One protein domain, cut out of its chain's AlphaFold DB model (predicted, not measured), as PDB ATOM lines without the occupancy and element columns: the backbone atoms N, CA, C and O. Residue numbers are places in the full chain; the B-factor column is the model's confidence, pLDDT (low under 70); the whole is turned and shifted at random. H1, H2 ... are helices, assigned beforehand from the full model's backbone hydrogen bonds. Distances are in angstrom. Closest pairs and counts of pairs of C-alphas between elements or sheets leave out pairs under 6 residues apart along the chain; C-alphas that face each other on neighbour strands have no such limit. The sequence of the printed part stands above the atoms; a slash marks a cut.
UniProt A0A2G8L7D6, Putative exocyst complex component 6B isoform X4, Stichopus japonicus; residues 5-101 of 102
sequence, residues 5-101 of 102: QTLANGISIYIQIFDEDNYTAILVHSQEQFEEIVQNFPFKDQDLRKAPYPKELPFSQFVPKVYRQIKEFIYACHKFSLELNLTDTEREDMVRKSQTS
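AT A GLANCE: This is residues 5 to 101 of the 102 residues of the protein "Putative exocyst complex component 6B isoform X4" of Stichopus japonicus (UniProt A0A2G8L7D6). One long helix, H4, makes the long axis; residues 77 to 101 stick out as an arm, H1 runs beside its first part, and H2, H3 and loops form a small head there. The printed part has 97 residues with four named helices, in the order H1, H2, H3, H4 along the chain, and no named strand; 69 of the 97 printed residues are in the helices, and the class is all helix. It is extended, radius of gyration of the C-alphas 21.7 A, spanning 75 by 30 by 16 A.

HOW THE PARTS SIT: H4, residues 62 to 99, touches H1, residues 5 to 20, with residues 62 to 73 alone, opposite ways at a shallow tilt of 6 degrees; the closest C-alphas, Ile 17 and Phe 62, are 6.7 A apart. H4 only just touches H2, residues 31 to 40, with 3 pairs of C-alphas within 8 A, closest Asn 40 and Pro 64, 6.7 A. H3, residues 46 to 50, touches no helix. In H1, H2, H3 and H4 every O i to N i+4 pair is within hydrogen-bond range.

IN THESE COORDINATES: H4 is 55.8 A long, from C-alpha 62 (-36.277, 5.532, -11.761) to C-alpha 99 (-60.574, 53.613, -26.227). H1 is 22.2 A, H2 14.3 A, H3 6.6 A.

THE WHOLE: The printed part has no cut. The link H3 to H4 is long. pLDDT is under 70 in residues 5 to 8, 10 and 83 to 101.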
ATOM      1  N   GLN A   5     -45.873  26.234  -4.758       57.22
ATOM      2  CA  GLN A   5     -46.468  24.923  -4.478       57.22
ATOM      3  C   GLN A   5     -46.343  23.912  -5.627       57.22
ATOM      4  O   GLN A   5     -46.112  22.738  -5.369       57.22
ATOM      5  N   THR A   6     -46.456  24.325  -6.893       57.44
ATOM      6  CA  THR A   6     -46.308  23.410  -8.042       57.44
ATOM      7  C   THR A   6     -44.861  22.930  -8.174       57.44
ATOM      8  O   THR A   6     -44.617  21.756  -8.442       57.44
ATOM      9  N   LEU A   7     -43.901  23.826  -7.914       60.97
ATOM     10  CA  LEU A   7     -42.475  23.500  -7.841       60.97
ATOM     11  C   LEU A   7     -42.163  22.595  -6.640       60.97
ATOM     12  O   LEU A   7     -41.504  21.572  -6.806       60.97
ATOM     13  N   ALA A   8     -42.683  22.923  -5.452       63.53
ATOM     14  CA  ALA A   8     -42.494  22.109  -4.250       63.53
ATOM     15  C   ALA A   8     -43.082  20.696  -4.400       63.53
ATOM     16  O   ALA A   8     -42.441  19.723  -4.010       63.53
ATOM     17  N   ASN A   9     -44.254  20.563  -5.029       71.44
ATOM     18  CA  ASN A   9     -44.868  19.263  -5.298       71.44
ATOM     19  C   ASN A   9     -44.020  18.421  -6.261       71.44
ATOM     20  O   ASN A   9     -43.822  17.236  -6.010       71.44
ATOM     21  N   GLY A  10     -43.470  19.023  -7.322       64.88
ATOM     22  CA  GLY A  10     -42.574  18.320  -8.247       64.88
ATOM     23  C   GLY A  10     -41.289  17.826  -7.573       64.88
ATOM     24  O   GLY A  10     -40.857  16.703  -7.826       64.88
ATOM     25  N   ILE A  11     -40.715  18.630  -6.672       73.94
ATOM     26  CA  ILE A  11     -39.531  18.249  -5.888       73.94
ATOM     27  C   ILE A  11     -39.863  17.111  -4.916       73.94
ATOM     28  O   ILE A  11     -39.104  16.152  -4.825       73.94
ATOM     29  N   SER A  12     -41.003  17.181  -4.226       76.38
ATOM     30  CA  SER A  12     -41.435  16.132  -3.294       76.38
ATOM     31  C   SER A  12     -41.626  14.784  -3.999       76.38
ATOM     32  O   SER A  12     -41.110  13.766  -3.545       76.38
ATOM     33  N   ILE A  13     -42.283  14.787  -5.166       75.50
ATOM     34  CA  ILE A  13     -42.463  13.582  -5.989       75.50
ATOM     35  C   ILE A  13     -41.108  13.032  -6.452       75.50
ATOM     36  O   ILE A  13     -40.898  11.824  -6.421       75.50
ATOM     37  N   TYR A  14     -40.167  13.897  -6.844       73.88
ATOM     38  CA  TYR A  14     -38.818  13.469  -7.217       73.88
ATOM     39  C   TYR A  14     -38.079  12.791  -6.055       73.88
ATOM     40  O   TYR A  14     -37.497  11.727  -6.252       73.88
ATOM     41  N   ILE A  15     -38.128  13.370  -4.851       80.25
ATOM     42  CA  ILE A  15     -37.500  12.795  -3.652       80.25
ATOM     43  C   ILE A  15     -38.140  11.449  -3.305       80.25
ATOM     44  O   ILE A  15     -37.426  10.492  -3.045       80.25
ATOM     45  N   GLN A  16     -39.467  11.336  -3.387       80.75
ATOM     46  CA  GLN A  16     -40.153  10.065  -3.155       80.75
ATOM     47  C   GLN A  16     -39.733   8.994  -4.172       80.75
ATOM     48  O   GLN A  16     -39.457   7.860  -3.797       80.75
ATOM     49  N   ILE A  17     -39.641   9.350  -5.459       77.12
ATOM     50  CA  ILE A  17     -39.162   8.433  -6.503       77.12
ATOM     51  C   ILE A  17     -37.711   8.016  -6.237       77.12
ATOM     52  O   ILE A  17     -37.358   6.878  -6.521       77.12
ATOM     53  N   PHE A  18     -36.886   8.921  -5.714       76.69
ATOM     54  CA  PHE A  18     -35.496   8.651  -5.362       76.69
ATOM     55  C   PHE A  18     -35.365   7.714  -4.151       76.69
ATOM     56  O   PHE A  18     -34.541   6.806  -4.190       76.69
ATOM     57  N   ASP A  19     -36.183   7.908  -3.113       79.56
ATOM     58  CA  ASP A  19     -36.185   7.078  -1.899       79.56
ATOM     59  C   ASP A  19     -36.792   5.684  -2.133       79.56
ATOM     60  O   ASP A  19     -36.359   4.708  -1.523       79.56
ATOM     61  N   GLU A  20     -37.798   5.570  -3.005       78.62
ATOM     62  CA  GLU A  20     -38.449   4.290  -3.324       78.62
ATOM     63  C   GLU A  20     -37.662   3.431  -4.323       78.62
ATOM     64  O   GLU A  20     -37.974   2.249  -4.491       78.62
ATOM     65  N   ASP A  21     -36.690   4.001  -5.042       79.31
ATOM     66  CA  ASP A  21     -35.987   3.259  -6.083       79.31
ATOM     67  C   ASP A  21     -34.891   2.358  -5.510       79.31
ATOM     68  O   ASP A  21     -34.045   2.773  -4.723       79.31
ATOM     69  N   ASN A  22     -34.873   1.105  -5.962       79.25
ATOM     70  CA  ASN A  22     -33.865   0.126  -5.557       79.25
ATOM     71  C   ASN A  22     -32.655   0.087  -6.512       79.25
ATOM     72  O   ASN A  22     -31.787  -0.769  -6.364       79.25
ATOM     73  N   TYR A  23     -32.605   0.960  -7.529       77.06
ATOM     74  CA  TYR A  23     -31.550   1.026  -8.554       77.06
ATOM     75  C   TYR A  23     -31.261  -0.306  -9.275       77.06
ATOM     76  O   TYR A  23     -30.236  -0.459  -9.940       77.06
ATOM     77  N   THR A  24     -32.173  -1.272  -9.170       84.00
ATOM     78  CA  THR A  24     -32.091  -2.590  -9.799       84.00
ATOM     79  C   THR A  24     -32.728  -2.578 -11.177       84.00
ATOM     80  O   THR A  24     -33.727  -1.894 -11.399       84.00
ATOM     81  N   ALA A  25     -32.193  -3.391 -12.086       86.19
ATOM     82  CA  ALA A  25     -32.782  -3.601 -13.398       86.19
ATOM     83  C   ALA A  25     -34.251  -4.040 -13.294       86.19
ATOM     84  O   ALA A  25     -34.620  -4.869 -12.456       86.19
ATOM     85  N   ILE A  26     -35.104  -3.475 -14.149       85.75
ATOM     86  CA  ILE A  26     -36.515  -3.857 -14.188       85.75
ATOM     87  C   ILE A  26     -36.634  -5.231 -14.846       85.75
ATOM     88  O   ILE A  26     -36.277  -5.397 -16.013       85.75
ATOM     89  N   LEU A  27     -37.211  -6.185 -14.119       88.06
ATOM     90  CA  LEU A  27     -37.603  -7.481 -14.658       88.06
ATOM     91  C   LEU A  27     -39.034  -7.414 -15.186       88.06
ATOM     92  O   LEU A  27     -39.978  -7.120 -14.455       88.06
ATOM     93  N   VAL A  28     -39.182  -7.693 -16.472       87.94
ATOM     94  CA  VAL A  28     -40.456  -7.679 -17.177       87.94
ATOM     95  C   VAL A  28     -40.858  -9.110 -17.484       87.94
ATOM     96  O   VAL A  28     -40.150  -9.818 -18.201       87.94
ATOM     97  N   HIS A  29     -42.003  -9.540 -16.962       88.75
ATOM     98  CA  HIS A  29     -42.459 -10.927 -17.087       88.75
ATOM     99  C   HIS A  29     -43.475 -11.138 -18.216       88.75
ATOM    100  O   HIS A  29     -43.700 -12.277 -18.623       88.75
ATOM    101  N   SER A  30     -44.079 -10.064 -18.733       88.69
ATOM    102  CA  SER A  30     -45.093 -10.128 -19.786       88.69
ATOM    103  C   SER A  30     -44.920  -9.027 -20.830       88.69
ATOM    104  O   SER A  30     -44.288  -7.996 -20.596       88.69
ATOM    105  N   GLN A  31     -45.515  -9.243 -22.003       87.81
ATOM    106  CA  GLN A  31     -45.529  -8.246 -23.070       87.81
ATOM    107  C   GLN A  31     -46.303  -6.986 -22.689       87.81
ATOM    108  O   GLN A  31     -45.843  -5.894 -23.002       87.81
ATOM    109  N   GLU A  32     -47.416  -7.125 -21.972       89.50
ATOM    110  CA  GLU A  32     -48.222  -5.989 -21.510       89.50
ATOM    111  C   GLU A  32     -47.394  -5.028 -20.646       89.50
ATOM    112  O   GLU A  32     -47.372  -3.827 -20.905       89.50
ATOM    113  N   GLN A  33     -46.617  -5.562 -19.692       87.19
ATOM    114  CA  GLN A  33     -45.711  -4.761 -18.860       87.19
ATOM    115  C   GLN A  33     -44.627  -4.061 -19.697       87.19
ATOM    116  O   GLN A  33     -44.291  -2.904 -19.454       87.19
ATOM    117  N   PHE A  34     -44.071  -4.749 -20.701       87.56
ATOM    118  CA  PHE A  34     -43.070  -4.158 -21.594       87.56
ATOM    119  C   PHE A  34     -43.658  -3.008 -22.424       87.56
ATOM    120  O   PHE A  34     -43.027  -1.961 -22.575       87.56
ATOM    121  N   GLU A  35     -44.862  -3.196 -22.965       87.62
ATOM    122  CA  GLU A  35     -45.554  -2.192 -23.770       87.62
ATOM    123  C   GLU A  35     -45.914  -0.955 -22.952       87.62
ATOM    124  O   GLU A  35     -45.690   0.157 -23.429       87.62
ATOM    125  N   GLU A  36     -46.375  -1.121 -21.712       88.12
ATOM    126  CA  GLU A  36     -46.653  -0.005 -20.803       88.12
ATOM    127  C   GLU A  36     -45.400   0.852 -20.555       88.12
ATOM    128  O   GLU A  36     -45.445   2.086 -20.634       88.12
ATOM    129  N   ILE A  37     -44.248   0.215 -20.320       86.06
ATOM    130  CA  ILE A  37     -42.977   0.924 -20.127       86.06
ATOM    131  C   ILE A  37     -42.582   1.665 -21.408       86.06
ATOM    132  O   ILE A  37     -42.210   2.834 -21.339       86.06
ATOM    133  N   VAL A  38     -42.698   1.025 -22.574       85.81
ATOM    134  CA  VAL A  38     -42.334   1.620 -23.872       85.81
ATOM    135  C   VAL A  38     -43.265   2.773 -24.278       85.81
ATOM    136  O   VAL A  38     -42.823   3.714 -24.940       85.81
ATOM    137  N   GLN A  39     -44.545   2.721 -23.900       85.00
ATOM    138  CA  GLN A  39     -45.497   3.814 -24.118       85.00
ATOM    139  C   GLN A  39     -45.152   5.043 -23.270       85.00
ATOM    140  O   GLN A  39     -45.216   6.176 -23.756       85.00
ATOM    141  N   ASN A  40     -44.763   4.825 -22.012       83.38
ATOM    142  CA  ASN A  40     -44.401   5.900 -21.091       83.38
ATOM    143  C   ASN A  40     -42.994   6.455 -21.347       83.38
ATOM    144  O   ASN A  40     -42.764   7.659 -21.217       83.38
ATOM    145  N   PHE A  41     -42.065   5.592 -21.748       85.88
ATOM    146  CA  PHE A  41     -40.676   5.910 -22.032       85.88
ATOM    147  C   PHE A  41     -40.281   5.288 -23.375       85.88
ATOM    148  O   PHE A  41     -40.233   4.063 -23.473       85.88
ATOM    149  N   PRO A  42     -39.984   6.089 -24.419       83.56
ATOM    150  CA  PRO A  42     -39.753   5.593 -25.775       83.56
ATOM    151  C   PRO A  42     -38.415   4.845 -25.896       83.56
ATOM    152  O   PRO A  42     -37.449   5.333 -26.485       83.56
ATOM    153  N   PHE A  43     -38.369   3.630 -25.354       83.69
ATOM    154  CA  PHE A  43     -37.214   2.752 -25.361       83.69
ATOM    155  C   PHE A  43     -37.132   1.975 -26.681       83.69
ATOM    156  O   PHE A  43     -38.055   1.249 -27.085       83.69
ATOM    157  N   LYS A  44     -36.014   2.157 -27.388       80.19
ATOM    158  CA  LYS A  44     -35.758   1.582 -28.713       80.19
ATOM    159  C   LYS A  44     -34.609   0.587 -28.641       80.19
ATOM    160  O   LYS A  44     -33.496   0.895 -29.045       80.19
ATOM    161  N   ASP A  45     -34.918  -0.610 -28.166       82.88
ATOM    162  CA  ASP A  45     -34.007  -1.749 -28.227       82.88
ATOM    163  C   ASP A  45     -34.679  -2.890 -28.998       82.88
ATOM    164  O   ASP A  45     -35.741  -3.390 -28.611       82.88
ATOM    165  N   GLN A  46     -34.109  -3.231 -30.154       81.88
ATOM    166  CA  GLN A  46     -34.646  -4.279 -31.024       81.88
ATOM    167  C   GLN A  46     -34.268  -5.677 -30.540       81.88
ATOM    168  O   GLN A  46     -35.038  -6.615 -30.762       81.88
ATOM    169  N   ASP A  47     -33.126  -5.815 -29.872       83.69
ATOM    170  CA  ASP A  47     -32.633  -7.096 -29.384       83.69
ATOM    171  C   ASP A  47     -33.423  -7.500 -28.142       83.69
ATOM    172  O   ASP A  47     -33.961  -8.610 -28.074       83.69
ATOM    173  N   LEU A  48     -33.666  -6.551 -27.234       82.88
ATOM    174  CA  LEU A  48     -34.510  -6.790 -26.066       82.88
ATOM    175  C   LEU A  48     -35.970  -7.080 -26.450       82.88
ATOM    176  O   LEU A  48     -36.642  -7.875 -25.796       82.88
ATOM    177  N   ARG A  49     -36.484  -6.512 -27.550       82.62
ATOM    178  CA  ARG A  49     -37.829  -6.842 -28.066       82.62
ATOM    179  C   ARG A  49     -37.952  -8.294 -28.529       82.62
ATOM    180  O   ARG A  49     -39.017  -8.877 -28.338       82.62
ATOM    181  N   LYS A  50     -36.887  -8.879 -29.077       85.56
ATOM    182  CA  LYS A  50     -36.865 -10.270 -29.566       85.56
ATOM    183  C   LYS A  50     -36.528 -11.293 -28.480       85.56
ATOM    184  O   LYS A  50     -36.808 -12.473 -28.673       85.56
ATOM    185  N   ALA A  51     -35.945 -10.861 -27.362       86.12
ATOM    186  CA  ALA A  51     -35.617 -11.740 -26.245       86.12
ATOM    187  C   ALA A  51     -36.867 -12.446 -25.662       86.12
ATOM    188  O   ALA A  51     -37.963 -11.873 -25.699       86.12
ATOM    189  N   PRO A  52     -36.729 -13.669 -25.114       86.69
ATOM    190  CA  PRO A  52     -37.787 -14.334 -24.352       86.69
ATOM    191  C   PRO A  52     -38.010 -13.660 -22.987       86.69
ATOM    192  O   PRO A  52     -37.140 -12.948 -22.488       86.69
ATOM    193  N   TYR A  53     -39.178 -13.877 -22.377       87.06
ATOM    194  CA  TYR A  53     -39.463 -13.420 -21.011       87.06
ATOM    195  C   TYR A  53     -38.893 -14.408 -19.973       87.06
ATOM    196  O   TYR A  53     -38.912 -15.615 -20.229       87.06
ATOM    197  N   PRO A  54     -38.444 -13.935 -18.796       88.44
ATOM    198  CA  PRO A  54     -38.445 -12.542 -18.349       88.44
ATOM    199  C   PRO A  54     -37.320 -11.709 -18.980       88.44
ATOM    200  O   PRO A  54     -36.199 -12.181 -19.140       88.44
ATOM    201  N   LYS A  55     -37.629 -10.457 -19.326       88.94
ATOM    202  CA  LYS A  55     -36.673  -9.501 -19.896       88.94
ATOM    203  C   LYS A  55     -36.117  -8.618 -18.800       88.94
ATOM    204  O   LYS A  55     -36.880  -8.103 -17.992       88.94
ATOM    205  N   GLU A  56     -34.817  -8.393 -18.825       88.75
ATOM    206  CA  GLU A  56     -34.149  -7.460 -17.928       88.75
ATOM    207  C   GLU A  56     -33.866  -6.157 -18.683       88.75
ATOM    208  O   GLU A  56     -33.162  -6.151 -19.693       88.75
ATOM    209  N   LEU A  57     -34.469  -5.053 -18.241       87.06
ATOM    210  CA  LEU A  57     -34.203  -3.736 -18.816       87.06
ATOM    211  C   LEU A  57     -32.885  -3.186 -18.256       87.06
ATOM    212  O   LEU A  57     -32.654  -3.289 -17.054       87.06
ATOM    213  N   PRO A  58     -32.057  -2.506 -19.069       86.56
ATOM    214  CA  PRO A  58     -30.761  -1.978 -18.629       86.56
ATOM    215  C   PRO A  58     -30.880  -0.743 -17.714       86.56
ATOM    216  O   PRO A  58     -29.918   0.002 -17.535       86.56
ATOM    217  N   PHE A  59     -32.067  -0.477 -17.170       87.19
ATOM    218  CA  PHE A  59     -32.370   0.663 -16.321       87.19
ATOM    219  C   PHE A  59     -33.370   0.285 -15.228       87.19
ATOM    220  O   PHE A  59     -34.159  -0.649 -15.375       87.19
ATOM    221  N   SER A  60     -33.335   1.056 -14.141       87.44
ATOM    222  CA  SER A  60     -34.276   0.968 -13.023       87.44
ATOM    223  C   SER A  60     -35.595   1.693 -13.318       87.44
ATOM    224  O   SER A  60     -35.666   2.514 -14.240       87.44
ATOM    225  N   GLN A  61     -36.627   1.444 -12.499       83.25
ATOM    226  CA  GLN A  61     -37.922   2.148 -12.529       83.25
ATOM    227  C   GLN A  61     -37.763   3.669 -12.397       83.25
ATOM    228  O   GLN A  61     -38.603   4.424 -12.892       83.25
ATOM    229  N   PHE A  62     -36.664   4.127 -11.801       84.25
ATOM    230  CA  PHE A  62     -36.277   5.532 -11.761       84.25
ATOM    231  C   PHE A  62     -36.311   6.225 -13.131       84.25
ATOM    232  O   PHE A  62     -36.891   7.301 -13.261       84.25
ATOM    233  N   VAL A  63     -35.735   5.613 -14.171       86.19
ATOM    234  CA  VAL A  63     -35.586   6.246 -15.495       86.19
ATOM    235  C   VAL A  63     -36.937   6.601 -16.135       86.19
ATOM    236  O   VAL A  63     -37.149   7.780 -16.447       86.19
ATOM    237  N   PRO A  64     -37.887   5.657 -16.309       86.81
ATOM    238  CA  PRO A  64     -39.202   5.986 -16.854       86.81
ATOM    239  C   PRO A  64     -39.998   6.933 -15.940       86.81
ATOM    240  O   PRO A  64     -40.689   7.822 -16.444       86.81
ATOM    241  N   LYS A  65     -39.875   6.813 -14.607       84.81
ATOM    242  CA  LYS A  65     -40.564   7.695 -13.646       84.81
ATOM    243  C   LYS A  65     -40.093   9.153 -13.748       84.81
ATOM    244  O   LYS A  65     -40.926  10.057 -13.836       84.81
ATOM    245  N   VAL A  66     -38.783   9.393 -13.797       84.88
ATOM    246  CA  VAL A  66     -38.212  10.743 -13.944       84.88
ATOM    247  C   VAL A  66     -38.550  11.338 -15.307       84.88
ATOM    248  O   VAL A  66     -38.929  12.507 -15.386       84.88
ATOM    249  N   TYR A  67     -38.488  10.536 -16.375       86.94
ATOM    250  CA  TYR A  67     -38.890  10.985 -17.709       86.94
ATOM    251  C   TYR A  67     -40.335  11.508 -17.721       86.94
ATOM    252  O   TYR A  67     -40.594  12.595 -18.246       86.94
ATOM    253  N   ARG A  68     -41.268  10.784 -17.085       85.31
ATOM    254  CA  ARG A  68     -42.664  11.221 -16.941       85.31
ATOM    255  C   ARG A  68     -42.770  12.548 -16.190       85.31
ATOM    256  O   ARG A  68     -43.443  13.452 -16.677       85.31
ATOM    257  N   GLN A  69     -42.075  12.693 -15.060       82.19
ATOM    258  CA  GLN A  69     -42.113  13.920 -14.258       82.19
ATOM    259  C   GLN A  69     -41.621  15.145 -15.046       82.19
ATOM    260  O   GLN A  69     -42.237  16.210 -14.995       82.19
ATOM    261  N   ILE A  70     -40.539  14.994 -15.816       84.56
ATOM    262  CA  ILE A  70     -40.009  16.064 -16.674       84.56
ATOM    263  C   ILE A  70     -41.004  16.401 -17.790       84.56
ATOM    264  O   ILE A  70     -41.261  17.575 -18.054       84.56
ATOM    265  N   LYS A  71     -41.601  15.388 -18.427       85.06
ATOM    266  CA  LYS A  71     -42.612  15.576 -19.476       85.06
ATOM    267  C   LYS A  71     -43.838  16.333 -18.955       85.06
ATOM    268  O   LYS A  71     -44.301  17.259 -19.618       85.06
ATOM    269  N   GLU A  72     -44.332  15.980 -17.770       83.88
ATOM    270  CA  GLU A  72     -45.436  16.683 -17.108       83.88
ATOM    271  C   GLU A  72     -45.066  18.128 -16.761       83.88
ATOM    272  O   GLU A  72     -45.861  19.036 -17.002       83.88
ATOM    273  N   PHE A  73     -43.846  18.368 -16.273       80.19
ATOM    274  CA  PHE A  73     -43.365  19.720 -15.988       80.19
ATOM    275  C   PHE A  73     -43.304  20.588 -17.252       80.19
ATOM    276  O   PHE A  73     -43.829  21.699 -17.260       80.19
ATOM    277  N   ILE A  74     -42.737  20.071 -18.349       84.44
ATOM    278  CA  ILE A  74     -42.702  20.774 -19.640       84.44
ATOM    279  C   ILE A  74     -44.125  21.075 -20.123       84.44
ATOM    280  O   ILE A  74     -44.401  22.191 -20.562       84.44
ATOM    281  N   TYR A  75     -45.044  20.111 -20.011       81.88
ATOM    282  CA  TYR A  75     -46.438  20.303 -20.408       81.88
ATOM    283  C   TYR A  75     -47.141  21.368 -19.558       81.88
ATOM    284  O   TYR A  75     -47.842  22.222 -20.101       81.88
ATOM    285  N   ALA A  76     -46.915  21.373 -18.243       77.88
ATOM    286  CA  ALA A  76     -47.433  22.397 -17.344       77.88
ATOM    287  C   ALA A  76     -46.882  23.789 -17.694       77.88
ATOM    288  O   ALA A  76     -47.651  24.746 -17.764       77.88
ATOM    289  N   CYS A  77     -45.584  23.900 -17.998       77.56
ATOM    290  CA  CYS A  77     -44.959  25.142 -18.457       77.56
ATOM    291  C   CYS A  77     -45.533  25.623 -19.799       77.56
ATOM    292  O   CYS A  77     -45.814  26.812 -19.964       77.56
ATOM    293  N   HIS A  78     -45.748  24.713 -20.750       75.44
ATOM    294  CA  HIS A  78     -46.341  25.036 -22.047       75.44
ATOM    295  C   HIS A  78     -47.795  25.505 -21.901       75.44
ATOM    296  O   HIS A  78     -48.162  26.554 -22.428       75.44
ATOM    297  N   LYS A  79     -48.609  24.779 -21.124       78.94
ATOM    298  CA  LYS A  79     -49.996  25.158 -20.825       78.94
ATOM    299  C   LYS A  79     -50.063  26.521 -20.134       78.94
ATOM    300  O   LYS A  79     -50.843  27.370 -20.544       78.94
ATOM    301  N   PHE A  80     -49.193  26.756 -19.154       74.25
ATOM    302  CA  PHE A  80     -49.105  28.042 -18.471       74.25
ATOM    303  C   PHE A  80     -48.728  29.189 -19.423       74.25
ATOM    304  O   PHE A  80     -49.303  30.270 -19.336       74.25
ATOM    305  N   SER A  81     -47.806  28.956 -20.360       72.88
ATOM    306  CA  SER A  81     -47.417  29.964 -21.358       72.88
ATOM    307  C   SER A  81     -48.577  30.324 -22.291       72.88
ATOM    308  O   SER A  81     -48.762  31.492 -22.626       72.88
ATOM    309  N   LEU A  82     -49.398  29.343 -22.681       73.00
ATOM    310  CA  LEU A  82     -50.610  29.583 -23.471       73.00
ATOM    311  C   LEU A  82     -51.672  30.363 -22.685       73.00
ATOM    312  O   LEU A  82     -52.264  31.292 -23.226       73.00
ATOM    313  N   GLU A  83     -51.887  30.021 -21.413       69.19
ATOM    314  CA  GLU A  83     -52.817  30.736 -20.528       69.19
ATOM    315  C   GLU A  83     -52.393  32.201 -20.322       69.19
ATOM    316  O   GLU A  83     -53.233  33.098 -20.373       69.19
ATOM    317  N   LEU A  84     -51.092  32.476 -20.170       68.06
ATOM    318  CA  LEU A  84     -50.570  33.846 -20.096       68.06
ATOM    319  C   LEU A  84     -50.794  34.635 -21.394       68.06
ATOM    320  O   LEU A  84     -51.290  35.756 -21.333       68.06
ATOM    321  N   ASN A  85     -50.491  34.046 -22.556       64.44
ATOM    322  CA  ASN A  85     -50.700  34.698 -23.855       64.44
ATOM    323  C   ASN A  85     -52.179  35.046 -24.106       64.44
ATOM    324  O   ASN A  85     -52.486  36.095 -24.677       64.44
ATOM    325  N   LEU A  86     -53.101  34.184 -23.658       60.94
ATOM    326  CA  LEU A  86     -54.538  34.476 -23.667       60.94
ATOM    327  C   LEU A  86     -54.857  35.675 -22.767       60.94
ATOM    328  O   LEU A  86     -55.532  36.595 -23.213       60.94
ATOM    329  N   THR A  87     -54.291  35.715 -21.558       62.31
ATOM    330  CA  THR A  87     -54.517  36.812 -20.601       62.31
ATOM    331  C   THR A  87     -54.022  38.164 -21.141       62.31
ATOM    332  O   THR A  87     -54.673  39.188 -20.937       62.31
ATOM    333  N   ASP A  88     -52.885  38.195 -21.844       61.25
ATOM    334  CA  ASP A  88     -52.366  39.423 -22.462       61.25
ATOM    335  C   ASP A  88     -53.226  39.887 -23.646       61.25
ATOM    336  O   ASP A  88     -53.543  41.073 -23.737       61.25
ATOM    337  N   THR A  89     -53.697  38.957 -24.483       67.62
ATOM    338  CA  THR A  89     -54.612  39.269 -25.597       67.62
ATOM    339  C   THR A  89     -55.968  39.775 -25.082       67.62
ATOM    340  O   THR A  89     -56.491  40.779 -25.564       67.62
ATOM    341  N   GLU A  90     -56.521  39.140 -24.045       64.94
ATOM    342  CA  GLU A  90     -57.769  39.560 -23.391       64.94
ATOM    343  C   GLU A  90     -57.642  40.946 -22.739       64.94
ATOM    344  O   GLU A  90     -58.581  41.750 -22.763       64.94
ATOM    345  N   ARG A  91     -56.466  41.258 -22.183       58.81
ATOM    346  CA  ARG A  91     -56.166  42.567 -21.596       58.81
ATOM    347  C   ARG A  91     -56.031  43.653 -22.664       58.81
ATOM    348  O   ARG A  91     -56.546  44.754 -22.460       58.81
ATOM    349  N   GLU A  92     -55.407  43.358 -23.803       66.88
ATOM    350  CA  GLU A  92     -55.355  44.270 -24.956       66.88
ATOM    351  C   GLU A  92     -56.747  44.560 -25.530       66.88
ATOM    352  O   GLU A  92     -57.071  45.718 -25.812       66.88
ATOM    353  N   ASP A  93     -57.609  43.548 -25.639       67.25
ATOM    354  CA  ASP A  93     -58.982  43.725 -26.122       67.25
ATOM    355  C   ASP A  93     -59.830  44.593 -25.179       67.25
ATOM    356  O   ASP A  93     -60.687  45.364 -25.629       67.25
ATOM    357  N   MET A  94     -59.573  44.536 -23.869       69.12
ATOM    358  CA  MET A  94     -60.240  45.386 -22.880       69.12
ATOM    359  C   MET A  94     -59.789  46.854 -22.973       69.12
ATOM    360  O   MET A  94     -60.613  47.763 -22.846       69.12
ATOM    361  N   VAL A  95     -58.503  47.096 -23.258       63.81
ATOM    362  CA  VAL A  95     -57.948  48.439 -23.512       63.81
ATOM    363  C   VAL A  95     -58.462  49.008 -24.836       63.81
ATOM    364  O   VAL A  95     -58.809  50.185 -24.916       63.81
ATOM    365  N   ARG A  96     -58.586  48.180 -25.876       65.75
ATOM    366  CA  ARG A  96     -59.128  48.621 -27.166       65.75
ATOM    367  C   ARG A  96     -60.589  49.052 -27.036       65.75
ATOM    368  O   ARG A  96     -60.946  50.126 -27.515       65.75
ATOM    369  N   LYS A  97     -61.412  48.269 -26.324       60.06
ATOM    370  CA  LYS A  97     -62.827  48.594 -26.065       60.06
ATOM    371  C   LYS A  97     -63.013  49.862 -25.232       60.06
ATOM    372  O   LYS A  97     -63.975  50.585 -25.463       60.06
ATOM    373  N   SER A  98     -62.113  50.166 -24.295       52.28
ATOM    374  CA  SER A  98     -62.198  51.403 -23.504       52.28
ATOM    375  C   SER A  98     -61.772  52.653 -24.283       52.28
ATOM    376  O   SER A  98     -62.230  53.745 -23.959       52.28
ATOM    377  N   GLN A  99     -60.976  52.508 -25.347       56.22
ATOM    378  CA  GLN A  99     -60.574  53.613 -26.227       56.22
ATOM    379  C   GLN A  99     -61.569  53.911 -27.363       56.22
ATOM    380  O   GLN A  99     -61.461  54.964 -27.984       56.22
ATOM    381  N   THR A 100     -62.537  53.025 -27.639       56.78
ATOM    382  CA  THR A 100     -63.534  53.227 -28.717       56.78
ATOM    383  C   THR A 100     -64.866  53.833 -28.248       56.78
ATOM    384  O   THR A 100     -65.755  54.032 -29.067       56.78
ATOM    385  N   SER A 101     -65.020  54.140 -26.955       52.16
ATOM    386  CA  SER A 101     -66.201  54.835 -26.415       52.16
ATOM    387  C   SER A 101     -65.993  56.354 -26.414       52.16
ATOM    388  O   SER A 101     -65.756  56.934 -25.358       52.16
TER     389      SER A 101